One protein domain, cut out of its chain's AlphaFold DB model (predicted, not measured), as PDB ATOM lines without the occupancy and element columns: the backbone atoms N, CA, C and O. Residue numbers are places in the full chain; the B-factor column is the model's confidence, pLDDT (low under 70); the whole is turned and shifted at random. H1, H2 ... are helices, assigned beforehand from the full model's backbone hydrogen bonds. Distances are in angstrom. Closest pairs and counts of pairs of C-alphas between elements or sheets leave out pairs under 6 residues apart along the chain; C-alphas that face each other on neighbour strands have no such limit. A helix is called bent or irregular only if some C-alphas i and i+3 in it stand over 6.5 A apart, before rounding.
ATOM      1  N   TYR A   4      12.571  24.239  42.186       87.75
ATOM      2  CA  TYR A   4      12.619  25.105  41.012       87.75
ATOM      3  C   TYR A   4      11.233  25.317  40.414       87.75
ATOM      4  O   TYR A   4      10.909  26.433  40.009       87.75
ATOM      5  N   LEU A   5      10.384  24.287  40.428       91.44
ATOM      6  CA  LEU A   5       8.989  24.426  40.014       91.44
ATOM      7  C   LEU A   5       8.228  25.351  40.972       91.44
ATOM      8  O   LEU A   5       7.524  26.241  40.514       91.44
ATOM      9  N   LEU A   6       8.427  25.205  42.288       92.50
ATOM     10  CA  LEU A   6       7.844  26.113  43.283       92.50
ATOM     11  C   LEU A   6       8.285  27.563  43.060       92.50
ATOM     12  O   LEU A   6       7.437  28.449  43.005       92.50
ATOM     13  N   LEU A   7       9.589  27.798  42.893       92.25
ATOM     14  CA  LEU A   7      10.128  29.122  42.584       92.25
ATOM     15  C   LEU A   7       9.481  29.703  41.324       92.25
ATOM     16  O   LEU A   7       8.979  30.823  41.350       92.25
ATOM     17  N   THR A   8       9.443  28.920  40.247       93.06
ATOM     18  CA  THR A   8       8.860  29.331  38.964       93.06
ATOM     19  C   THR A   8       7.381  29.687  39.117       93.06
ATOM     20  O   THR A   8       6.954  30.724  38.617       93.06
ATOM     21  N   SER A   9       6.608  28.896  39.866       93.62
ATOM     22  CA  SER A   9       5.191  29.167  40.137       93.62
ATOM     23  C   SER A   9       4.968  30.445  40.950       93.62
ATOM     24  O   SER A   9       4.028  31.192  40.665       93.62
ATOM     25  N   ILE A  10       5.833  30.731  41.932       93.06
ATOM     26  CA  ILE A  10       5.783  31.986  42.700       93.06
ATOM     27  C   ILE A  10       6.067  33.166  41.766       93.06
ATOM     28  O   ILE A  10       5.288  34.115  41.727       93.06
ATOM     29  N   VAL A  11       7.139  33.092  40.974       93.75
ATOM     30  CA  VAL A  11       7.526  34.153  40.029       93.75
ATOM     31  C   VAL A  11       6.419  34.404  39.007       93.75
ATOM     32  O   VAL A  11       6.074  35.555  38.735       93.75
ATOM     33  N   PHE A  12       5.821  33.340  38.473       93.75
ATOM     34  CA  PHE A  12       4.718  33.439  37.525       93.75
ATOM     35  C   PHE A  12       3.504  34.140  38.147       93.75
ATOM     36  O   PHE A  12       2.987  35.101  37.578       93.75
ATOM     37  N   SER A  13       3.116  33.737  39.360       93.75
ATOM     38  CA  SER A  13       2.026  34.370  40.114       93.75
ATOM     39  C   SER A  13       2.288  35.858  40.360       93.75
ATOM     40  O   SER A  13       1.433  36.694  40.079       93.75
ATOM     41  N   VAL A  14       3.492  36.210  40.818       91.06
ATOM     42  CA  VAL A  14       3.895  37.605  41.074       91.06
ATOM     43  C   VAL A  14       3.890  38.434  39.786       91.06
ATOM     44  O   VAL A  14       3.462  39.587  39.796       91.06
ATOM     45  N   THR A  15       4.295  37.841  38.661       90.25
ATOM     46  CA  THR A  15       4.258  38.499  37.346       90.25
ATOM     47  C   THR A  15       2.824  38.813  36.922       90.25
ATOM     48  O   THR A  15       2.550  39.929  36.484       90.25
ATOM     49  N   ILE A  16       1.890  37.874  37.102       89.69
ATOM     50  CA  ILE A  16       0.464  38.107  36.821       89.69
ATOM     51  C   ILE A  16      -0.081  39.236  37.698       89.69
ATOM     52  O   ILE A  16      -0.726  40.151  37.187       89.69
ATOM     53  N   VAL A  17       0.202  39.209  39.004       89.56
ATOM     54  CA  VAL A  17      -0.253  40.259  39.929       89.56
ATOM     55  C   VAL A  17       0.301  41.623  39.514       89.56
ATOM     56  O   VAL A  17      -0.446  42.596  39.490       89.56
ATOM     57  N   SER A  18       1.573  41.692  39.112       86.25
ATOM     58  CA  SER A  18       2.202  42.924  38.620       86.25
ATOM     59  C   SER A  18       1.464  43.503  37.415       86.25
ATOM     60  O   SER A  18       1.195  44.701  37.366       86.25
ATOM     61  N   PHE A  19       1.060  42.655  36.467       83.19
ATOM     62  CA  PHE A  19       0.261  43.092  35.325       83.19
ATOM     63  C   PHE A  19      -1.118  43.619  35.714       83.19
ATOM     64  O   PHE A  19      -1.552  44.629  35.167       83.19
ATOM     65  N   ILE A  20      -1.796  42.961  36.656       84.88
ATOM     66  CA  ILE A  20      -3.108  43.404  37.143       84.88
ATOM     67  C   ILE A  20      -2.987  44.770  37.830       84.88
ATOM     68  O   ILE A  20      -3.772  45.673  37.544       84.88
ATOM     69  N   VAL A  21      -1.989  44.947  38.702       83.25
ATOM     70  CA  VAL A  21      -1.753  46.214  39.412       83.25
ATOM     71  C   VAL A  21      -1.417  47.344  38.438       83.25
ATOM     72  O   VAL A  21      -1.943  48.449  38.579       83.25
ATOM     73  N   GLU A  22      -0.578  47.071  37.439       77.00
ATOM     74  CA  GLU A  22      -0.237  48.035  36.390       77.00
ATOM     75  C   GLU A  22      -1.463  48.411  35.546       77.00
ATOM     76  O   GLU A  22      -1.663  49.580  35.240       77.00
ATOM     77  N   TYR A  23      -2.318  47.441  35.212       79.25
ATOM     78  CA  TYR A  23      -3.541  47.690  34.448       79.25
ATOM     79  C   TYR A  23      -4.535  48.576  35.212       79.25
ATOM     80  O   TYR A  23      -5.148  49.465  34.626       79.25
ATOM     81  N   ILE A  24      -4.688  48.351  36.523       83.12
ATOM     82  CA  ILE A  24      -5.599  49.130  37.376       83.12
ATOM     83  C   ILE A  24      -5.069  50.552  37.601       83.12
ATOM     84  O   ILE A  24      -5.850  51.501  37.649       83.12
ATOM     85  N   ALA A  25      -3.755  50.708  37.758       78.38
ATOM     86  CA  ALA A  25      -3.141  51.995  38.048       78.38
ATOM     87  C   ALA A  25      -1.784  52.122  37.326       78.38
ATOM     88  O   ALA A  25      -0.735  51.859  37.919       78.38
ATOM     89  N   PRO A  26      -1.767  52.532  36.050       72.81
ATOM     90  CA  PRO A  26      -0.547  52.541  35.253       72.81
ATOM     91  C   PRO A  26       0.482  53.513  35.828       72.81
ATOM     92  O   PRO A  26       0.169  54.665  36.135       72.81
ATOM     93  N   ILE A  27       1.724  53.049  35.962       66.94
ATOM     94  CA  ILE A  27       2.872  53.890  36.328       66.94
ATOM     95  C   ILE A  27       3.227  54.800  35.148       66.94
ATOM     96  O   ILE A  27       3.626  55.951  35.331       66.94
ATOM     97  N   ILE A  28       3.035  54.301  33.926       67.62
ATOM     98  CA  ILE A  28       3.355  55.002  32.684       67.62
ATOM     99  C   ILE A  28       2.055  55.277  31.930       67.62
ATOM    100  O   ILE A  28       1.367  54.356  31.489       67.62
ATOM    101  N   LYS A  29       1.724  56.563  31.750       60.53
ATOM    102  CA  LYS A  29       0.442  57.025  31.180       60.53
ATOM    103  C   LYS A  29       0.148  56.508  29.757       60.53
ATOM    104  O   LYS A  29      -1.008  56.520  29.353       60.53
ATOM    105  N   ASN A  30       1.152  56.000  29.033       56.47
ATOM    106  CA  ASN A  30       1.052  55.502  27.651       56.47
ATOM    107  C   ASN A  30       1.157  53.969  27.502       56.47
ATOM    108  O   ASN A  30       1.476  53.476  26.423       56.47
ATOM    109  N   TYR A  31       0.830  53.195  28.540       55.62
ATOM    110  CA  TYR A  31       0.875  51.718  28.546       55.62
ATOM    111  C   TYR A  31       0.063  51.014  27.416       55.62
ATOM    112  O   TYR A  31       0.162  49.807  27.216       55.62
ATOM    113  N   GLY A  32      -0.739  51.754  26.640       51.97
ATOM    114  CA  GLY A  32      -1.735  51.253  25.683       51.97
ATOM    115  C   GLY A  32      -1.245  50.632  24.363       51.97
ATOM    116  O   GLY A  32      -2.087  50.226  23.560       51.97
ATOM    117  N   LYS A  33       0.061  50.499  24.089       55.56
ATOM    118  CA  LYS A  33       0.542  49.778  22.887       55.56
ATOM    119  C   LYS A  33       0.718  48.280  23.189       55.56
ATOM    120  O   LYS A  33       1.812  47.792  23.448       55.56
ATOM    121  N   TYR A  34      -0.376  47.522  23.088       50.66
ATOM    122  CA  TYR A  34      -0.459  46.067  23.340       50.66
ATOM    123  C   TYR A  34       0.642  45.201  22.693       50.66
ATOM    124  O   TYR A  34       0.939  44.117  23.191       50.66
ATOM    125  N   LYS A  35       1.266  45.656  21.598       49.09
ATOM    126  CA  LYS A  35       2.299  44.900  20.870       49.09
ATOM    127  C   LYS A  35       3.614  44.739  21.652       49.09
ATOM    128  O   LYS A  35       4.377  43.828  21.342       49.09
ATOM    129  N   GLU A  36       3.849  45.553  22.682       60.12
ATOM    130  CA  GLU A  36       5.048  45.486  23.541       60.12
ATOM    131  C   GLU A  36       4.787  44.802  24.902       60.12
ATOM    132  O   GLU A  36       5.726  44.447  25.612       60.12
ATOM    133  N   SER A  37       3.522  44.486  25.219       67.94
ATOM    134  CA  SER A  37       3.090  43.866  26.487       67.94
ATOM    135  C   SER A  37       3.762  42.516  26.784       67.94
ATOM    136  O   SER A  37       4.231  42.284  27.900       67.94
ATOM    137  N   ILE A  38       3.878  41.629  25.787       76.62
ATOM    138  CA  ILE A  38       4.455  40.286  25.992       76.62
ATOM    139  C   ILE A  38       5.952  40.376  26.301       76.62
ATOM    140  O   ILE A  38       6.439  39.711  27.213       76.62
ATOM    141  N   LYS A  39       6.683  41.218  25.562       80.50
ATOM    142  CA  LYS A  39       8.122  41.419  25.756       80.50
ATOM    143  C   LYS A  39       8.404  41.983  27.153       80.50
ATOM    144  O   LYS A  39       9.268  41.459  27.855       80.50
ATOM    145  N   ASN A  40       7.608  42.959  27.586       75.94
ATOM    146  CA  ASN A  40       7.700  43.537  28.929       75.94
ATOM    147  C   ASN A  40       7.364  42.496  29.997       75.94
ATOM    148  O   ASN A  40       8.029  42.435  31.025       75.94
ATOM    149  N   GLY A  41       6.407  41.606  29.722       80.06
ATOM    150  CA  GLY A  41       6.099  40.469  30.587       80.06
ATOM    151  C   GLY A  41       7.244  39.498  30.765       80.06
ATOM    152  O   GLY A  41       7.503  39.071  31.887       80.06
ATOM    153  N   VAL A  42       7.967  39.189  29.690       86.75
ATOM    154  CA  VAL A  42       9.165  38.346  29.767       86.75
ATOM    155  C   VAL A  42      10.250  39.032  30.596       86.75
ATOM    156  O   VAL A  42      10.836  38.389  31.466       86.75
ATOM    157  N   TYR A  43      10.496  40.330  30.394       84.75
ATOM    158  CA  TYR A  43      11.484  41.058  31.196       84.75
ATOM    159  C   TYR A  43      11.099  41.128  32.671       84.75
ATOM    160  O   TYR A  43      11.925  40.779  33.515       84.75
ATOM    161  N   ARG A  44       9.843  41.462  32.987       83.81
ATOM    162  CA  ARG A  44       9.312  41.444  34.358       83.81
ATOM    163  C   ARG A  44       9.438  40.064  34.992       83.81
ATOM    164  O   ARG A  44       9.919  39.956  36.116       83.81
ATOM    165  N   PHE A  45       9.076  39.008  34.262       89.94
ATOM    166  CA  PHE A  45       9.210  37.631  34.734       89.94
ATOM    167  C   PHE A  45      10.663  37.298  35.082       89.94
ATOM    168  O   PHE A  45      10.933  36.832  36.185       89.94
ATOM    169  N   LEU A  46      11.610  37.566  34.177       89.62
ATOM    170  CA  LEU A  46      13.033  37.301  34.412       89.62
ATOM    171  C   LEU A  46      13.574  38.115  35.591       89.62
ATOM    172  O   LEU A  46      14.348  37.613  36.405       89.62
ATOM    173  N   HIS A  47      13.138  39.365  35.702       85.88
ATOM    174  CA  HIS A  47      13.559  40.285  36.748       85.88
ATOM    175  C   HIS A  47      13.065  39.825  38.120       85.88
ATOM    176  O   HIS A  47      13.851  39.730  39.064       85.88
ATOM    177  N   TYR A  48      11.795  39.435  38.221       88.06
ATOM    178  CA  TYR A  48      11.251  38.815  39.425       88.06
ATOM    179  C   TYR A  48      11.863  37.451  39.703       88.06
ATOM    180  O   TYR A  48      12.082  37.133  40.867       88.06
ATOM    181  N   TYR A  49      12.199  36.669  38.677       89.88
ATOM    182  CA  TYR A  49      12.873  35.387  38.855       89.88
ATOM    183  C   TYR A  49      14.205  35.567  39.572       89.88
ATOM    184  O   TYR A  49      14.435  34.944  40.606       89.88
ATOM    185  N   VAL A  50      15.054  36.458  39.057       86.94
ATOM    186  CA  VAL A  50      16.349  36.785  39.663       86.94
ATOM    187  C   VAL A  50      16.160  37.240  41.107       86.94
ATOM    188  O   VAL A  50      16.838  36.753  42.012       86.94
ATOM    189  N   PHE A  51      15.206  38.133  41.341       83.94
ATOM    190  CA  PHE A  51      15.025  38.730  42.651       83.94
ATOM    191  C   PHE A  51      14.449  37.765  43.693       83.94
ATOM    192  O   PHE A  51      14.963  37.659  44.806       83.94
ATOM    193  N   ILE A  52      13.403  37.023  43.330       87.75
ATOM    194  CA  ILE A  52      12.769  36.029  44.199       87.75
ATOM    195  C   ILE A  52      13.734  34.869  44.441       87.75
ATOM    196  O   ILE A  52      13.807  34.376  45.564       87.75
ATOM    197  N   TYR A  53      14.529  34.471  43.442       88.88
ATOM    198  CA  TYR A  53      15.606  33.504  43.645       88.88
ATOM    199  C   TYR A  53      16.605  34.000  44.695       88.88
ATOM    200  O   TYR A  53      16.935  33.250  45.612       88.88
ATOM    201  N   ILE A  54      17.037  35.263  44.606       86.69
ATOM    202  CA  ILE A  54      17.956  35.860  45.584       86.69
ATOM    203  C   ILE A  54      17.346  35.874  46.989       86.69
ATOM    204  O   ILE A  54      17.997  35.426  47.937       86.69
ATOM    205  N   GLY A  55      16.116  36.376  47.120       83.56
ATOM    206  CA  GLY A  55      15.456  36.586  48.409       83.56
ATOM    207  C   GLY A  55      14.937  35.308  49.069       83.56
ATOM    208  O   GLY A  55      14.945  35.203  50.291       83.56
ATOM    209  N   LEU A  56      14.505  34.308  48.294       86.31
ATOM    210  CA  LEU A  56      13.926  33.074  48.835       86.31
ATOM    211  C   LEU A  56      14.901  31.899  48.894       86.31
ATOM    212  O   LEU A  56      14.507  30.805  49.307       86.31
ATOM    213  N   PHE A  57      16.168  32.090  48.517       88.81
ATOM    214  CA  PHE A  57      17.129  30.992  48.451       88.81
ATOM    215  C   PHE A  57      17.229  30.204  49.758       88.81
ATOM    216  O   PHE A  57      17.173  28.977  49.717       88.81
ATOM    217  N   ILE A  58      17.310  30.880  50.908       85.06
ATOM    218  CA  ILE A  58      17.440  30.216  52.214       85.06
ATOM    219  C   ILE A  58      16.223  29.347  52.573       85.06
ATOM    220  O   ILE A  58      16.368  28.326  53.242       85.06
ATOM    221  N   PHE A  59      15.029  29.715  52.104       84.62
ATOM    222  CA  PHE A  59      13.796  28.964  52.357       84.62
ATOM    223  C   PHE A  59      13.638  27.784  51.398       84.62
ATOM    224  O   PHE A  59      13.084  26.745  51.759       84.62
ATOM    225  N   LEU A  60      14.126  27.934  50.167       85.75
ATOM    226  CA  LEU A  60      13.956  26.936  49.118       85.75
ATOM    227  C   LEU A  60      15.102  25.926  49.095       85.75
ATOM    228  O   LEU A  60      14.860  24.730  48.939       85.75
ATOM    229  N   PHE A  61      16.350  26.341  49.288       86.06
ATOM    230  CA  PHE A  61      17.541  25.517  49.086       86.06
ATOM    231  C   PHE A  61      18.325  25.321  50.384       86.06
ATOM    232  O   PHE A  61      18.382  26.186  51.248       86.06
ATOM    233  N   LYS A  62      18.939  24.141  50.538       81.69
ATOM    234  CA  LYS A  62      19.793  23.876  51.701       81.69
ATOM    235  C   LYS A  62      21.114  24.607  51.521       81.69
ATOM    236  O   LYS A  62      21.775  24.436  50.493       81.69
ATOM    237  N   SER A  63      21.534  25.319  52.558       78.38
ATOM    238  CA  SER A  63      22.761  26.108  52.527       78.38
ATOM    239  C   SER A  63      24.014  25.279  52.243       78.38
ATOM    240  O   SER A  63      24.913  25.824  51.635       78.38
ATOM    241  N   ASN A  64      24.089  23.981  52.579       71.06
ATOM    242  CA  ASN A  64      25.293  23.155  52.346       71.06
ATOM    243  C   ASN A  64      25.391  22.470  50.961       71.06
ATOM    244  O   ASN A  64      26.167  21.532  50.786       71.06
ATOM    245  N   SER A  65      24.559  22.865  49.998       77.12
ATOM    246  CA  SER A  65      24.433  22.172  48.708       77.12
ATOM    247  C   SER A  65      25.227  22.850  47.586       77.12
ATOM    248  O   SER A  65      25.616  24.010  47.701       77.12
ATOM    249  N   VAL A  66      25.405  22.163  46.448       84.44
ATOM    250  CA  VAL A  66      25.970  22.746  45.207       84.44
ATOM    251  C   VAL A  66      25.244  24.039  44.808       84.44
ATOM    252  O   VAL A  66      25.856  24.973  44.291       84.44
ATOM    253  N   HIS A  67      23.952  24.142  45.131       87.31
ATOM    254  CA  HIS A  67      23.150  25.337  44.892       87.31
ATOM    255  C   HIS A  67      23.684  26.578  45.614       87.31
ATOM    256  O   HIS A  67      23.462  27.676  45.123       87.31
ATOM    257  N   ALA A  68      24.402  26.432  46.732       89.00
ATOM    258  CA  ALA A  68      25.001  27.562  47.436       89.00
ATOM    259  C   ALA A  68      26.160  28.179  46.646       89.00
ATOM    260  O   ALA A  68      26.245  29.397  46.550       89.00
ATOM    261  N   TYR A  69      27.009  27.364  46.013       88.19
ATOM    262  CA  TYR A  69      28.067  27.873  45.134       88.19
ATOM    263  C   TYR A  69      27.487  28.547  43.891       88.19
ATOM    264  O   TYR A  69      27.950  29.616  43.505       88.19
ATOM    265  N   LEU A  70      26.444  27.955  43.300       89.19
ATOM    266  CA  LEU A  70      25.738  28.556  42.169       89.19
ATOM    267  C   LEU A  70      25.089  29.893  42.558       89.19
ATOM    268  O   LEU A  70      25.218  30.872  41.831       89.19
ATOM    269  N   TYR A  71      24.444  29.947  43.723       91.12
ATOM    270  CA  TYR A  71      23.856  31.167  44.268       91.12
ATOM    271  C   TYR A  71      24.902  32.261  44.471       91.12
ATOM    272  O   TYR A  71      24.705  33.394  44.033       91.12
ATOM    273  N   LEU A  72      26.033  31.918  45.096       91.44
ATOM    274  CA  LEU A  72      27.160  32.828  45.248       91.44
ATOM    275  C   LEU A  72      27.597  33.340  43.864       91.44
ATOM    276  O   LEU A  72      27.552  34.546  43.624       91.44
ATOM    277  N   LEU A  73      27.914  32.462  42.915       91.12
ATOM    278  CA  LEU A  73      28.373  32.876  41.586       91.12
ATOM    279  C   LEU A  73      27.388  33.825  40.876       91.12
ATOM    280  O   LEU A  73      27.798  34.867  40.364       91.12
ATOM    281  N   ILE A  74      26.092  33.493  40.883       89.56
ATOM    282  CA  ILE A  74      25.040  34.321  40.275       89.56
ATOM    283  C   ILE A  74      24.957  35.683  40.967       89.56
ATOM    284  O   ILE A  74      24.923  36.713  40.296       89.56
ATOM    285  N   THR A  75      24.947  35.707  42.301       89.19
ATOM    286  CA  THR A  75      24.852  36.960  43.063       89.19
ATOM    287  C   THR A  75      26.061  37.854  42.825       89.19
ATOM    288  O   THR A  75      25.883  39.045  42.599       89.19
ATOM    289  N   LEU A  76      27.273  37.296  42.759       88.75
ATOM    290  CA  LEU A  76      28.476  38.051  42.401       88.75
ATOM    291  C   LEU A  76      28.357  38.683  41.012       88.75
ATOM    292  O   LEU A  76      28.612  39.876  40.864       88.75
ATOM    293  N   GLY A  77      27.933  37.906  40.011       87.88
ATOM    294  CA  GLY A  77      27.721  38.415  38.656       87.88
ATOM    295  C   GLY A  77      26.705  39.556  38.616       87.88
ATOM    296  O   GLY A  77      26.949  40.572  37.971       87.88
ATOM    297  N   LEU A  78      25.603  39.426  39.358       84.62
ATOM    298  CA  LEU A  78      24.575  40.463  39.456       84.62
ATOM    299  C   LEU A  78      25.076  41.725  40.156       84.62
ATOM    300  O   LEU A  78      24.778  42.816  39.685       84.62
ATOM    301  N   PHE A  79      25.867  41.606  41.223       79.56
ATOM    302  CA  PHE A  79      26.458  42.778  41.872       79.56
ATOM    303  C   PHE A  79      27.461  43.484  40.979       79.56
ATOM    304  O   PHE A  79      27.403  44.705  40.881       79.56
ATOM    305  N   CYS A  80      28.348  42.743  40.312       82.88
ATOM    306  CA  CYS A  80      29.268  43.329  39.343       82.88
ATOM    307  C   CYS A  80      28.498  44.031  38.221       82.88
ATOM    308  O   CYS A  80      28.821  45.165  37.884       82.88
ATOM    309  N   HIS A  81      27.452  43.390  37.691       81.00
ATOM    310  CA  HIS A  81      26.577  43.976  36.678       81.00
ATOM    311  C   HIS A  81      25.923  45.266  37.182       81.00
ATOM    312  O   HIS A  81      26.057  46.303  36.540       81.00
ATOM    313  N   TRP A  82      25.256  45.245  38.338       75.69
ATOM    314  CA  TRP A  82      24.602  46.440  38.878       75.69
ATOM    315  C   TRP A  82      25.612  47.546  39.173       75.69
ATOM    316  O   TRP A  82      25.362  48.690  38.818       75.69
ATOM    317  N   TYR A  83      26.775  47.205  39.735       74.50
ATOM    318  CA  TYR A  83      27.848  48.153  40.021       74.50
ATOM    319  C   TYR A  83      28.419  48.828  38.786       74.50
ATOM    320  O   TYR A  83      28.509  50.053  38.758       74.50
ATOM    321  N   LEU A  84      28.768  48.056  37.761       75.06
ATOM    322  CA  LEU A  84      29.366  48.603  36.547       75.06
ATOM    323  C   LEU A  84      28.339  49.331  35.680       75.06
ATOM    324  O   LEU A  84      28.661  50.356  35.088       75.06
ATOM    325  N   CYS A  85      27.115  48.811  35.588       67.88
ATOM    326  CA  CYS A  85      26.090  49.357  34.700       67.88
ATOM    327  C   CYS A  85      25.221  50.432  35.352       67.88
ATOM    328  O   CYS A  85      24.371  51.010  34.678       67.88
ATOM    329  N   GLU A  86      25.380  50.653  36.655       64.31
ATOM    330  CA  GLU A  86      24.576  51.560  37.474       64.31
ATOM    331  C   GLU A  86      23.048  51.304  37.403       64.31
ATOM    332  O   GLU A  86      22.267  52.094  37.928       64.31
ATOM    333  N   CYS A  87      22.611  50.204  36.771       67.06
ATOM    334  CA  CYS A  87      21.221  49.788  36.583       67.06
ATOM    335  C   CYS A  87      21.109  48.278  36.287       67.06
ATOM    336  O   CYS A  87      22.020  47.627  35.756       67.06
ATOM    337  N   CYS A  88      19.949  47.690  36.586       76.00
ATOM    338  CA  CYS A  88      19.634  46.344  36.112       76.00
ATOM    339  C   CYS A  88      19.339  46.368  34.608       76.00
ATOM    340  O   CYS A  88      18.456  47.097  34.155       76.00
ATOM    341  N   ILE A  89      20.013  45.507  33.839       77.00
ATOM    342  CA  ILE A  89      19.812  45.425  32.387       77.00
ATOM    343  C   ILE A  89      18.372  45.059  32.023       77.00
ATOM    344  O   ILE A  89      17.860  45.532  31.017       77.00
ATOM    345  N   LEU A  90      17.692  44.264  32.856       80.75
ATOM    346  CA  LEU A  90      16.290  43.906  32.638       80.75
ATOM    347  C   LEU A  90      15.369  45.116  32.818       80.75
ATOM    348  O   LEU A  90      14.511  45.327  31.967       80.75
ATOM    349  N   THR A  91      15.606  45.957  33.835       75.00
ATOM    350  CA  THR A  91      14.898  47.240  33.996       75.00
ATOM    351  C   THR A  91      15.111  48.129  32.780       75.00
ATOM    352  O   THR A  91      14.161  48.690  32.245       75.00
ATOM    353  N   TYR A  92      16.355  48.246  32.312       73.56
ATOM    354  CA  TYR A  92      16.673  49.055  31.140       73.56
ATOM    355  C   TYR A  92      15.942  48.554  29.884       73.56
ATOM    356  O   TYR A  92      15.325  49.338  29.160       73.56
ATOM    357  N   LEU A  93      15.979  47.242  29.636       78.06
ATOM    358  CA  LEU A  93      15.301  46.628  28.496       78.06
ATOM    359  C   LEU A  93      13.781  46.798  28.566       78.06
ATOM    360  O   LEU A  93      13.172  47.005  27.519       78.06
ATOM    361  N   GLU A  94      13.196  46.743  29.765       73.25
ATOM    362  CA  GLU A  94      11.773  47.007  29.997       73.25
ATOM    363  C   GLU A  94      11.417  48.482  29.750       73.25
ATOM    364  O   GLU A  94      10.416  48.780  29.099       73.25
ATOM    365  N   LEU A  95      12.250  49.419  30.209       72.00
ATOM    366  CA  LEU A  95      12.020  50.854  30.023       72.00
ATOM    367  C   LEU A  95      12.147  51.294  28.570       72.00
ATOM    368  O   LEU A  95      11.348  52.100  28.098       72.00
ATOM    369  N   LYS A  96      13.106  50.723  27.837       72.69
ATOM    370  CA  LYS A  96      13.279  50.977  26.402       72.69
ATOM    371  C   LYS A  96      12.024  50.630  25.590       72.69
ATOM    372  O   LYS A  96      11.784  51.226  24.548       72.69
ATOM    373  N   SER A  97      11.231  49.669  26.055       71.56
ATOM    374  CA  SER A  97       9.972  49.249  25.427       71.56
ATOM    375  C   SER A  97       8.750  50.078  25.813       71.56
ATOM    376  O   SER A  97       7.664  49.769  25.346       71.56
ATOM    377  N   TYR A  98       8.882  51.098  26.662       64.56
ATOM    378  CA  TYR A  98       7.770  52.006  26.949       64.56
ATOM    379  C   TYR A  98       7.827  53.317  26.146       64.56
ATOM    380  O   TYR A  98       6.938  54.147  26.317       64.56
ATOM    381  N   ASP A  99       8.829  53.499  25.270       65.38
ATOM    382  CA  ASP A  99       9.003  54.697  24.422       65.38
ATOM    383  C   ASP A  99       8.913  56.009  25.231       65.38
ATOM    384  O   ASP A  99       8.221  56.958  24.863       65.38
ATOM    385  N   ILE A 100       9.553  56.019  26.405       64.88
ATOM    386  CA  ILE A 100       9.533  57.138  27.353       64.88
ATOM    387  C   ILE A 100      10.834  57.927  27.228       64.88
ATOM    388  O   ILE A 100      11.899  57.329  27.054       64.88
ATOM    389  N   ASP A 101      10.769  59.250  27.403       63.50
ATOM    390  CA  ASP A 101      11.970  60.043  27.651       63.50
ATOM    391  C   ASP A 101      12.627  59.573  28.956       63.50
ATOM    392  O   ASP A 101      12.105  59.745  30.062       63.50
ATOM    393  N   HIS A 102      13.792  58.944  28.820       56.31
ATOM    394  CA  HIS A 102      14.548  58.421  29.947       56.31
ATOM    395  C   HIS A 102      14.959  59.513  30.936       56.31
ATOM    396  O   HIS A 102      15.247  59.175  32.076       56.31
ATOM    397  N   ASN A 103      14.952  60.794  30.561       56.94
ATOM    398  CA  ASN A 103      15.262  61.892  31.479       56.94
ATOM    399  C   ASN A 103      14.114  62.220  32.450       56.94
ATOM    400  O   ASN A 103      14.357  62.854  33.474       56.94
ATOM    401  N   GLU A 104      12.882  61.788  32.159       54.03
ATOM    402  CA  GLU A 104      11.704  62.083  32.988       54.03
ATOM    403  C   GLU A 104      11.478  61.056  34.107       54.03
ATOM    404  O   GLU A 104      10.783  61.344  35.084       54.03
ATOM    405  N   TYR A 105      12.072  59.862  33.996       53.84
ATOM    406  CA  TYR A 105      11.857  58.760  34.933       53.84
ATOM    407  C   TYR A 105      13.181  58.288  35.540       53.84
ATOM    408  O   TYR A 105      13.945  57.595  34.863       53.84
ATOM    409  N   PRO A 106      13.453  58.600  36.821       51.22
ATOM    410  CA  PRO A 106      14.678  58.158  37.468       51.22
ATOM    411  C   PRO A 106      14.692  56.628  37.548       51.22
ATOM    412  O   PRO A 106      13.809  56.013  38.151       51.22
ATOM    413  N   THR A 107      15.703  55.994  36.950       51.28
ATOM    414  CA  THR A 107      15.917  54.555  37.129       51.28
ATOM    415  C   THR A 107      16.739  54.303  38.373       51.28
ATOM    416  O   THR A 107      17.732  54.983  38.629       51.28
ATOM    417  N   THR A 108      16.356  53.291  39.136       49.12
ATOM    418  CA  THR A 108      17.147  52.830  40.267       49.12
ATOM    419  C   THR A 108      18.187  51.811  39.811       49.12
ATOM    420  O   THR A 108      18.027  51.081  38.830       49.12
ATOM    421  N   PHE A 109      19.272  51.748  40.574       42.84
ATOM    422  CA  PHE A 109      20.425  50.890  40.318       42.84
ATOM    423  C   PHE A 109      20.105  49.390  40.354       42.84
ATOM    424  O   PHE A 109      20.819  48.566  39.783       42.84
ATOM    425  N   HIS A 110      19.003  49.028  41.006       49.78
ATOM    426  CA  HIS A 110      18.601  47.658  41.268       49.78
ATOM    427  C   HIS A 110      17.175  47.369  40.779       49.78
ATOM    428  O   HIS A 110      16.346  48.275  40.707       49.78
ATOM    429  N   PRO A 111      16.861  46.093  40.508       54.00
ATOM    430  CA  PRO A 111      15.516  45.622  40.208       54.00
ATOM    431  C   PRO A 111      14.480  46.089  41.244       54.00
ATOM    432  O   PRO A 111      14.389  45.496  42.309       54.00
ATOM    433  N   THR A 112      13.677  47.120  40.980       61.69
ATOM    434  CA  THR A 112      12.608  47.524  41.915       61.69
ATOM    435  C   THR A 112      11.296  46.829  41.598       61.69
ATOM    436  O   THR A 112      10.971  46.561  40.443       61.69
ATOM    437  N   PHE A 113      10.492  46.602  42.629       67.12
ATOM    438  CA  PHE A 113       9.124  46.101  42.509       67.12
ATOM    439  C   PHE A 113       8.128  47.265  42.399       67.12
ATOM    440  O   PHE A 113       7.043  47.207  42.967       67.12
ATOM    441  N   ASN A 114       8.485  48.341  41.686       69.44
ATOM    442  CA  ASN A 114       7.656  49.552  41.591       69.44
ATOM    443  C   ASN A 114       6.255  49.245  41.050       69.44
ATOM    444  O   ASN A 114       5.275  49.739  41.597       69.44
ATOM    445  N   SER A 115       6.148  48.348  40.064       69.75
ATOM    446  CA  SER A 115       4.869  47.872  39.511       69.75
ATOM    447  C   SER A 115       3.983  47.114  40.504       69.75
ATOM    448  O   SER A 115       2.798  46.941  40.243       69.75
ATOM    449  N   LEU A 116       4.517  46.695  41.655       74.19
ATOM    450  CA  LEU A 116       3.767  46.005  42.708       74.19
ATOM    451  C   LEU A 116       3.591  46.857  43.967       74.19
ATOM    452  O   LEU A 116       2.487  46.945  44.496       74.19
ATOM    453  N   PHE A 117       4.665  47.488  44.443       75.88
ATOM    454  CA  PHE A 117       4.701  48.163  45.741       75.88
ATOM    455  C   PHE A 117       4.708  49.692  45.655       75.88
ATOM    456  O   PHE A 117       4.497  50.327  46.684       75.88
ATOM    457  N   ARG A 118       4.902  50.286  44.467       75.38
ATOM    458  CA  ARG A 118       4.921  51.747  44.247       75.38
ATOM    459  C   ARG A 118       5.788  52.468  45.286       75.38
ATOM    460  O   ARG A 118       6.975  52.178  45.381       75.38
ATOM    461  N   ASP A 119       5.183  53.324  46.105       74.50
ATOM    462  CA  ASP A 119       5.834  54.123  47.148       74.50
ATOM    463  C   ASP A 119       6.493  53.268  48.245       74.50
ATOM    464  O   ASP A 119       7.399  53.722  48.940       74.50
ATOM    465  N   TYR A 120       6.087  52.004  48.391       77.81
ATOM    466  CA  TYR A 120       6.686  51.057  49.334       77.81
ATOM    467  C   TYR A 120       7.831  50.235  48.733       77.81
ATOM    468  O   TYR A 120       8.407  49.394  49.431       77.81
ATOM    469  N   ALA A 121       8.169  50.437  47.455       73.50
ATOM    470  CA  ALA A 121       9.194  49.644  46.788       73.50
ATOM    471  C   ALA A 121      10.556  49.767  47.481       73.50
ATOM    472  O   ALA A 121      11.170  48.740  47.755       73.50
ATOM    473  N   ASP A 122      10.995  50.967  47.864       70.88
ATOM    474  CA  ASP A 122      12.289  51.165  48.539       70.88
ATOM    475  C   ASP A 122      12.369  50.447  49.895       70.88
ATOM    476  O   ASP A 122      13.382  49.822  50.237       70.88
ATOM    477  N   MET A 123      11.272  50.465  50.658       75.69
ATOM    478  CA  MET A 123      11.168  49.723  51.915       75.69
ATOM    479  C   MET A 123      11.257  48.212  51.663       75.69
ATOM    480  O   MET A 123      12.022  47.516  52.333       75.69
ATOM    481  N   PHE A 124      10.528  47.701  50.669       78.25
ATOM    482  CA  PHE A 124      10.574  46.289  50.290       78.25
ATOM    483  C   PHE A 124      11.980  45.856  49.839       78.25
ATOM    484  O   PHE A 124      12.486  44.817  50.270       78.25
ATOM    485  N   MET A 125      12.656  46.684  49.040       76.12
ATOM    486  CA  MET A 125      14.032  46.449  48.591       76.12
ATOM    487  C   MET A 125      15.028  46.408  49.754       76.12
ATOM    488  O   MET A 125      15.946  45.579  49.767       76.12
ATOM    489  N   SER A 126      14.826  47.254  50.764       77.75
ATOM    490  CA  SER A 126      15.635  47.254  51.987       77.75
ATOM    491  C   SER A 126      15.474  45.942  52.760       77.75
ATOM    492  O   SER A 126      16.471  45.333  53.155       77.75
ATOM    493  N   VAL A 127      14.240  45.445  52.903       82.38
ATOM    494  CA  VAL A 127      13.963  44.146  53.544       82.38
ATOM    495  C   VAL A 127      14.654  43.007  52.794       82.38
ATOM    496  O   VAL A 127      15.317  42.172  53.412       82.38
ATOM    497  N   VAL A 128      14.567  42.985  51.463       81.38
ATOM    498  CA  VAL A 128      15.207  41.932  50.660       81.38
ATOM    499  C   VAL A 128      16.729  41.985  50.777       81.38
ATOM    500  O   VAL A 128      17.371  40.939  50.864       81.38
ATOM    501  N   SER A 129      17.312  43.181  50.861       79.56
ATOM    502  CA  SER A 129      18.753  43.354  51.078       79.56
ATOM    503  C   SER A 129      19.206  42.757  52.416       79.56
ATOM    504  O   SER A 129      20.241  42.091  52.483       79.56
ATOM    505  N   VAL A 130      18.411  42.918  53.479       84.50
ATOM    506  CA  VAL A 130      18.682  42.278  54.778       84.50
ATOM    507  C   VAL A 130      18.600  40.753  54.664       84.50
ATOM    508  O   VAL A 130      19.501  40.051  55.132       84.50
ATOM    509  N   ILE A 131      17.571  40.225  53.994       86.69
ATOM    510  CA  ILE A 131      17.414  38.777  53.766       86.69
ATOM    511  C   ILE A 131      18.594  38.209  52.966       86.69
ATOM    512  O   ILE A 131      19.091  37.119  53.269       86.69
ATOM    513  N   PHE A 132      19.087  38.952  51.977       85.88
ATOM    514  CA  PHE A 132      20.271  38.584  51.208       85.88
ATOM    515  C   PHE A 132      21.511  38.435  52.107       85.88
ATOM    516  O   PHE A 132      22.181  37.400  52.061       85.88
ATOM    517  N   LEU A 133      21.785  39.406  52.986       87.81
ATOM    518  CA  LEU A 133      22.919  39.331  53.918       87.81
ATOM    519  C   LEU A 133      22.801  38.135  54.874       87.81
ATOM    520  O   LEU A 133      23.779  37.414  55.087       87.81
ATOM    521  N   ILE A 134      21.596  37.878  55.395       90.12
ATOM    522  CA  ILE A 134      21.308  36.697  56.224       90.12
ATOM    523  C   ILE A 134      21.581  35.407  55.440       90.12
ATOM    524  O   ILE A 134      22.149  34.456  55.985       90.12
ATOM    525  N   THR A 135      21.220  35.371  54.157       90.75
ATOM    526  CA  THR A 135      21.441  34.214  53.283       90.75
ATOM    527  C   THR A 135      22.930  33.939  53.084       90.75
ATOM    528  O   THR A 135      23.368  32.807  53.296       90.75
ATOM    529  N   ILE A 136      23.729  34.961  52.762       90.81
ATOM    530  CA  ILE A 136      25.190  34.827  52.628       90.81
ATOM    531  C   ILE A 136      25.823  34.350  53.941       90.81
ATOM    532  O   ILE A 136      26.592  33.386  53.943       90.81
ATOM    533  N   GLY A 137      25.452  34.964  55.070       91.25
ATOM    534  CA  GLY A 137      25.934  34.552  56.390       91.25
ATOM    535  C   GLY A 137      25.588  33.095  56.709       91.25
ATOM    536  O   GLY A 137      26.441  32.334  57.167       91.25
ATOM    537  N   SER A 138      24.366  32.672  56.379       91.25
ATOM    538  CA  SER A 138      23.915  31.289  56.555       91.25
ATOM    539  C   SER A 138      24.705  30.315  55.677       91.25
ATOM    540  O   SER A 138      25.123  29.259  56.151       91.25
ATOM    541  N   ILE A 139      24.972  30.662  54.413       92.75
ATOM    542  CA  ILE A 139      25.819  29.854  53.523       92.75
ATOM    543  C   ILE A 139      27.209  29.665  54.140       92.75
ATOM    544  O   ILE A 139      27.695  28.534  54.190       92.75
ATOM    545  N   PHE A 140      27.832  30.715  54.672       92.44
ATOM    546  CA  PHE A 140      29.157  30.598  55.296       92.44
ATOM    547  C   PHE A 140      29.146  29.807  56.599       92.44
ATOM    548  O   PHE A 140      30.082  29.042  56.845       92.44
ATOM    549  N   TYR A 141      28.091  29.944  57.399       91.44
ATOM    550  CA  TYR A 141      27.925  29.189  58.635       91.44
ATOM    551  C   TYR A 141      27.815  27.678  58.372       91.44
ATOM    552  O   TYR A 141      28.505  26.880  59.012       91.44
ATOM    553  N   TYR A 142      26.990  27.277  57.397       91.25
ATOM    554  CA  TYR A 142      26.752  25.863  57.087       91.25
ATOM    555  C   TYR A 142      27.828  25.232  56.185       91.25
ATOM    556  O   TYR A 142      28.021  24.018  56.248       91.25
ATOM    557  N   ASN A 143      28.575  26.015  55.393       90.31
ATOM    558  CA  ASN A 143      29.697  25.526  54.573       90.31
ATOM    559  C   ASN A 143      31.044  25.875  55.205       90.31
ATOM    560  O   ASN A 143      31.798  26.720  54.710       90.31
ATOM    561  N   LYS A 144      31.386  25.192  56.299       88.25
ATOM    562  CA  LYS A 144      32.645  25.450  57.016       88.25
ATOM    563  C   LYS A 144      33.883  25.256  56.133       88.25
ATOM    564  O   LYS A 144      34.799  26.069  56.229       88.25
ATOM    565  N   SER A 145      33.859  24.266  55.238       89.75
ATOM    566  CA  SER A 145      34.936  23.949  54.284       89.75
ATOM    567  C   SER A 145      35.101  24.960  53.147       89.75
ATOM    568  O   SER A 145      36.041  24.840  52.366       89.75
ATOM    569  N   MET A 146      34.210  25.951  53.031       90.12
ATOM    570  CA  MET A 146      34.310  26.953  51.978       90.12
ATOM    571  C   MET A 146      35.619  27.754  52.120       90.12
ATOM    572  O   MET A 146      35.902  28.244  53.223       90.12
ATOM    573  N   PRO A 147      36.396  27.914  51.030       93.00
ATOM    574  CA  PRO A 147      37.685  28.589  51.074       93.00
ATOM    575  C   PRO A 147      37.612  30.011  51.636       93.00
ATOM    576  O   PRO A 147      36.674  30.765  51.359       93.00
ATOM    577  N   LEU A 148      38.641  30.399  52.396       92.25
ATOM    578  CA  LEU A 148      38.695  31.698  53.074       92.25
ATOM    579  C   LEU A 148      38.635  32.879  52.095       92.25
ATOM    580  O   LEU A 148      37.994  33.878  52.401       92.25
ATOM    581  N   TYR A 149      39.235  32.752  50.906       92.75
ATOM    582  CA  TYR A 149      39.210  33.811  49.893       92.75
ATOM    583  C   TYR A 149      37.792  34.094  49.370       92.75
ATOM    584  O   TYR A 149      37.474  35.247  49.104       92.75
ATOM    585  N   ILE A 150      36.916  33.080  49.281       91.06
ATOM    586  CA  ILE A 150      35.509  33.279  48.899       91.06
ATOM    587  C   ILE A 150      34.804  34.069  49.999       91.06
ATOM    588  O   ILE A 150      34.184  35.089  49.720       91.06
ATOM    589  N   LYS A 151      34.952  33.648  51.260       91.06
ATOM    590  CA  LYS A 151      34.361  34.363  52.403       91.06
ATOM    591  C   LYS A 151      34.829  35.821  52.439       91.06
ATOM    592  O   LYS A 151      33.998  36.718  52.510       91.06
ATOM    593  N   GLY A 152      36.139  36.043  52.296       91.62
ATOM    594  CA  GLY A 152      36.743  37.373  52.238       91.62
ATOM    595  C   GLY A 152      36.181  38.234  51.106       91.62
ATOM    596  O   GLY A 152      35.786  39.369  51.361       91.62
ATOM    597  N   LEU A 153      36.062  37.684  49.892       91.94
ATOM    598  CA  LEU A 153      35.481  38.379  48.740       91.94
ATOM    599  C   LEU A 153      34.067  38.892  49.050       91.94
ATOM    600  O   LEU A 153      33.802  40.084  48.915       91.94
ATOM    601  N   TYR A 154      33.169  38.028  49.525       90.38
ATOM    602  CA  TYR A 154      31.794  38.435  49.847       90.38
ATOM    603  C   TYR A 154      31.698  39.353  51.061       90.38
ATOM    604  O   TYR A 154      30.800  40.187  51.101       90.38
ATOM    605  N   THR A 155      32.593  39.233  52.043       87.75
ATOM    606  CA  THR A 155      32.658  40.198  53.147       87.75
ATOM    607  C   THR A 155      33.020  41.587  52.624       87.75
ATOM    608  O   THR A 155      32.354  42.553  52.991       87.75
ATOM    609  N   VAL A 156      34.006  41.693  51.725       88.56
ATOM    610  CA  VAL A 156      34.348  42.965  51.064       88.56
ATOM    611  C   VAL A 156      33.148  43.500  50.281       88.56
ATOM    612  O   VAL A 156      32.794  44.664  50.456       88.56
ATOM    613  N   PHE A 157      32.469  42.654  49.500       85.06
ATOM    614  CA  PHE A 157      31.252  43.051  48.782       85.06
ATOM    615  C   PHE A 157      30.139  43.528  49.718       85.06
ATOM    616  O   PHE A 157      29.533  44.560  49.452       85.06
ATOM    617  N   ALA A 158      29.880  42.828  50.823       81.69
ATOM    618  CA  ALA A 158      28.851  43.212  51.784       81.69
ATOM    619  C   ALA A 158      29.161  44.570  52.433       81.69
ATOM    620  O   ALA A 158      28.278  45.420  52.524       81.69
ATOM    621  N   VAL A 159      30.416  44.806  52.831       82.88
ATOM    622  CA  VAL A 159      30.852  46.102  53.379       82.88
ATOM    623  C   VAL A 159      30.713  47.205  52.336       82.88
ATOM    624  O   VAL A 159      30.204  48.283  52.647       82.88
ATOM    625  N   PHE A 160      31.135  46.942  51.099       81.50
ATOM    626  CA  PHE A 160      31.031  47.906  50.012       81.50
ATOM    627  C   PHE A 160      29.569  48.259  49.721       81.50
ATOM    628  O   PHE A 160      29.222  49.434  49.656       81.50
ATOM    629  N   PHE A 161      28.694  47.256  49.651       73.62
ATOM    630  CA  PHE A 161      27.265  47.436  49.414       73.62
ATOM    631  C   PHE A 161      26.578  48.218  50.542       73.62
ATOM    632  O   PHE A 161      25.799  49.128  50.267       73.62
ATOM    633  N   LEU A 162      26.900  47.920  51.805       72.25
ATOM    634  CA  LEU A 162      26.399  48.674  52.961       72.25
ATOM    635  C   LEU A 162      26.882  50.130  52.956       72.25
ATOM    636  O   LEU A 162      26.133  51.036  53.312       72.25
ATOM    637  N   LYS A 163      28.132  50.378  52.552       77.06
ATOM    638  CA  LYS A 163      28.659  51.740  52.436       77.06
ATOM    639  C   LYS A 163      27.956  52.505  51.314       77.06
ATOM    640  O   LYS A 163      27.526  53.635  51.532       77.06
ATOM    641  N   GLU A 164      27.829  51.893  50.141       70.00
ATOM    642  CA  GLU A 164      27.196  52.488  48.961       70.00
ATOM    643  C   GLU A 164      25.716  52.808  49.226       70.00
ATOM    644  O   GLU A 164      25.260  53.907  48.903       70.00
ATOM    645  N   SER A 165      24.977  51.900  49.876       65.12
ATOM    646  CA  SER A 165      23.565  52.115  50.219       65.12
ATOM    647  C   SER A 165      23.380  53.292  51.181       65.12
ATOM    648  O   SER A 165      22.525  54.145  50.944       65.12
ATOM    649  N   VAL A 166      24.235  53.416  52.203       65.38
ATOM    650  CA  VAL A 166      24.214  54.548  53.148       65.38
ATOM    651  C   VAL A 166      24.587  55.866  52.464       65.38
ATOM    652  O   VAL A 166      23.952  56.892  52.713       65.38
ATOM    653  N   VAL A 167      25.611  55.866  51.606       67.06
ATOM    654  CA  VAL A 167      26.040  57.071  50.875       67.06
ATOM    655  C   VAL A 167      24.942  57.540  49.920       67.06
ATOM    656  O   VAL A 167      24.612  58.726  49.904       67.06
ATOM    657  N   ARG A 168      24.317  56.625  49.175       59.38
ATOM    658  CA  ARG A 168      23.257  56.977  48.221       59.38
ATOM    659  C   ARG A 168      21.960  57.391  48.894       59.38
ATOM    660  O   ARG A 168      21.323  58.311  48.398       59.38
ATOM    661  N   GLN A 169      21.603  56.822  50.044       58.66
ATOM    662  CA  GLN A 169      20.456  57.308  50.819       58.66
ATOM    663  C   GLN A 169      20.635  58.781  51.234       58.66
ATOM    664  O   GLN A 169      19.669  59.538  51.261       58.66
ATOM    665  N   ARG A 170      21.879  59.225  51.482       56.41
ATOM    666  CA  ARG A 170      22.180  60.649  51.715       56.41
ATOM    667  C   ARG A 170      22.101  61.491  50.438       56.41
ATOM    668  O   ARG A 170      21.661  62.631  50.517       56.41
ATOM    669  N   MET A 171      22.506  60.946  49.288       53.69
ATOM    670  CA  MET A 171      22.479  61.660  48.002       53.69
ATOM    671  C   MET A 171      21.086  61.739  47.367       53.69
ATOM    672  O   MET A 171      20.768  62.766  46.783       53.69
ATOM    673  N   ASN A 172      20.231  60.719  47.501       47.62
ATOM    674  CA  ASN A 172      18.840  60.761  47.021       47.62
ATOM    675  C   ASN A 172      18.002  61.809  47.771       47.62
ATOM    676  O   ASN A 172      17.037  62.325  47.220       47.62
ATOM    677  N   ASN A 173      18.411  62.194  48.984       46.59
ATOM    678  CA  ASN A 173      17.857  63.359  49.679       46.59
ATOM    679  C   ASN A 173      18.336  64.701  49.085       46.59
ATOM    680  O   ASN A 173      17.951  65.750  49.597       46.59
ATOM    681  N   GLN A 174      19.191  64.693  48.054       36.59
ATOM    682  CA  GLN A 174      19.799  65.896  47.480       36.59
ATOM    683  C   GLN A 174      19.740  65.989  45.940       36.59
ATOM    684  O   GLN A 174      19.645  67.113  45.455       36.59
ATOM    685  N   ILE A 175      19.802  64.899  45.151       40.56
ATOM    686  CA  ILE A 175      19.912  64.970  43.672       40.56
ATOM    687  C   ILE A 175      19.273  63.747  42.965       40.56
ATOM    688  O   ILE A 175      19.567  62.606  43.316       40.56
ATOM    689  N   GLN A 176      18.455  63.990  41.927       42.38
ATOM    690  CA  GLN A 176      18.001  62.994  40.936       42.38
ATOM    691  C   GLN A 176      19.075  62.790  39.850       42.38
ATOM    692  O   GLN A 176      19.534  63.761  39.251       42.38
ATOM    693  N   TYR A 177      19.474  61.543  39.576       41.06
ATOM    694  CA  TYR A 177      20.457  61.237  38.529       41.06
ATOM    695  C   TYR A 177      19.785  61.108  37.151       41.06
ATOM    696  O   TYR A 177      18.833  60.335  37.031       41.06
ATOM    697  N   PRO A 178      20.276  61.812  36.114       41.41
ATOM    698  CA  PRO A 178      19.788  61.643  34.753       41.41
ATOM    699  C   PRO A 178      20.246  60.307  34.161       41.41
ATOM    700  O   PRO A 178      21.373  59.854  34.353       41.41
ATOM    701  N   THR A 179      19.346  59.699  33.402       48.75
ATOM    702  CA  THR A 179      19.405  58.327  32.884       48.75
ATOM    703  C   THR A 179      19.772  58.279  31.402       48.75
ATOM    704  O   THR A 179      19.191  57.534  30.615       48.75
ATOM    705  N   ASP A 180      20.750  59.091  30.998       50.50
ATOM    706  CA  ASP A 180      21.214  59.131  29.611       50.50
ATOM    707  C   ASP A 180      22.250  58.029  29.332       50.50
ATOM    708  O   ASP A 180      23.363  58.027  29.864       50.50
ATOM    709  N   ILE A 181      21.919  57.118  28.418       46.97
ATOM    710  CA  ILE A 181      22.818  56.057  27.960       46.97
ATOM    711  C   ILE A 181      24.047  56.586  27.220       46.97
ATOM    712  O   ILE A 181      25.089  55.927  27.227       46.97
ATOM    713  N   ARG A 182      23.961  57.759  26.576       44.97
ATOM    714  CA  ARG A 182      25.134  58.383  25.954       44.97
ATOM    715  C   ARG A 182      26.118  58.810  27.025       44.97
ATOM    716  O   ARG A 182      27.303  58.562  26.846       44.97
ATOM    717  N   SER A 183      25.649  59.343  28.151       48.47
ATOM    718  CA  SER A 183      26.515  59.630  29.299       48.47
ATOM    719  C   SER A 183      27.196  58.362  29.848       48.47
ATOM    720  O   SER A 183      28.382  58.400  30.160       48.47
ATOM    721  N   PHE A 184      26.505  57.215  29.848       44.38
ATOM    722  CA  PHE A 184      27.051  55.912  30.252       44.38
ATOM    723  C   PHE A 184      28.114  55.368  29.280       44.38
ATOM    724  O   PHE A 184      29.234  55.061  29.693       44.38
ATOM    725  N   PHE A 185      27.802  55.284  27.982       42.22
ATOM    726  CA  PHE A 185      28.757  54.817  26.970       42.22
ATOM    727  C   PHE A 185      29.956  55.770  26.848       42.22
ATOM    728  O   PHE A 185      31.090  55.313  26.751       42.22
ATOM    729  N   MET A 186      29.746  57.085  26.932       42.50
ATOM    730  CA  MET A 186      30.835  58.070  26.883       42.50
ATOM    731  C   MET A 186      31.739  58.012  28.125       42.50
ATOM    732  O   MET A 186      32.932  58.269  28.005       42.50
ATOM    733  N   LYS A 187      31.210  57.642  29.300       40.28
ATOM    734  CA  LYS A 187      31.983  57.543  30.552       40.28
ATOM    735  C   LYS A 187      32.885  56.303  30.618       40.28
ATOM    736  O   LYS A 187      33.905  56.358  31.298       40.28
ATOM    737  N   TYR A 188      32.536  55.210  29.932       41.03
ATOM    738  CA  TYR A 188      33.227  53.920  30.102       41.03
ATOM    739  C   TYR A 188      33.675  53.216  28.809       41.03
ATOM    740  O   TYR A 188      34.401  52.232  28.896       41.03
ATOM    741  N   VAL A 189      33.280  53.691  27.622       35.53
ATOM    742  CA  VAL A 189      33.717  53.131  26.320       35.53
ATOM    743  C   VAL A 189      34.753  54.029  25.618       35.53
ATOM    744  O   VAL A 189      35.343  53.625  24.622       35.53
ATOM    745  N   HIS A 190      35.041  55.213  26.171       30.42
ATOM    746  CA  HIS A 190      36.104  56.124  25.719       30.42
ATOM    747  C   HIS A 190      37.274  56.279  26.719       30.42
ATOM    748  O   HIS A 190      37.970  57.293  26.689       30.42
TER     749      HIS A 190
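This is residues 4 to 190 of the 191 residues of an uncharacterized protein of viral metagenome (UniProt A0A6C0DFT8). Four long helices and a slanting one make a loose, uneven bundle: H2 is in the middle, H1 packs on it along one side, the later part of H5 packs on its last residues, and H6 folds back beside H5 on the side away from H1. H3 meets H2 with its residues 71 to 75 alone, beside residues 54 to 57 of H2, and slants away from there toward H6; short H4 packs on residues 39 to 47 of H2, and short H7 is at the rim near the end of H3. The printed part has 187 residues with seven named helices, H1 to H7 in chain order, and no named strand; the class is all helix. It is compact, with a radius of gyration of the C-alphas of 17.7 A, and spans 53 by 41 by 30 A.

H1, residues 4 to 24, touches H2, residues 34 to 60, at a steep tilt of 46 degrees, opposite ways; their closest C-alphas, of Val 11 and Tyr 49, are 5.6 A apart. H2 is the hub, touching four helices, and has a kink of 50 degrees near residue 54. H3, residues 66 to 85, only just touches H2, with 3 pairs of C-alphas within 8 A, the closest Ile 54 and Thr 75 at 7.4 A. H4, residues 89 to 96, touches residues 39 to 47 of H2 at a shallow tilt of 23 degrees, the closest C-alphas, of Asn 40 and Glu 94, being 5.5 A apart. H5, residues 114 to 142, has a kink of 99 degrees near residue 121. Its residues 115 to 116 touch H1, with the C-alphas of Ser 18 and Leu 116 closest at 5.4 A, and its residues 128 to 138 touch H2, with Ile 58 and Thr 135 closest at 5.8 A between C-alphas. H6, residues 148 to 172, is near H3, and is close to but not clearly touching H5, opposite ways at a shallow tilt of 23 degrees; the C-alphas of Phe 140 and Lys 151 are closest at 7.0 A. H7, residues 181 to 188, is close to but not clearly touching H3, with the C-alphas of Cys 85 and Phe 184 closest at 8.0 A. Every O i to N i+4 pair is within hydrogen-bond range in H1, H3, H4, H6 and H7, against 19 of 23 in H2 and 20 of 25 in H5.

H1 begins at C-alpha 4, (12.619, 25.105, 41.012), and is 30.4 A long; H2 is 35.2 A, H3 28.6 A, H5 34.1 A and H6 35.7 A. H2 and H5 are irregular: C-alphas 55 and 58 are 7.7 A apart, and C-alphas 116 and 119 are 9.5 A apart. H7 ends at C-alpha 188, (33.227, 53.920, 30.102).

The two C-alphas farthest apart, of Gly 32 and Ser 145, are 53.9 A apart. The printed part has no cut, and the link from H4 to H5, residues 97 to 113, is long. Residues 166 to 175, of which 166 to 172 belong to H6, stand free. The mean pLDDT of the printed part is 74.8, and it is under 70 in residues 27 to 37, 85 to 87, 98 to 115 and 165 to 190.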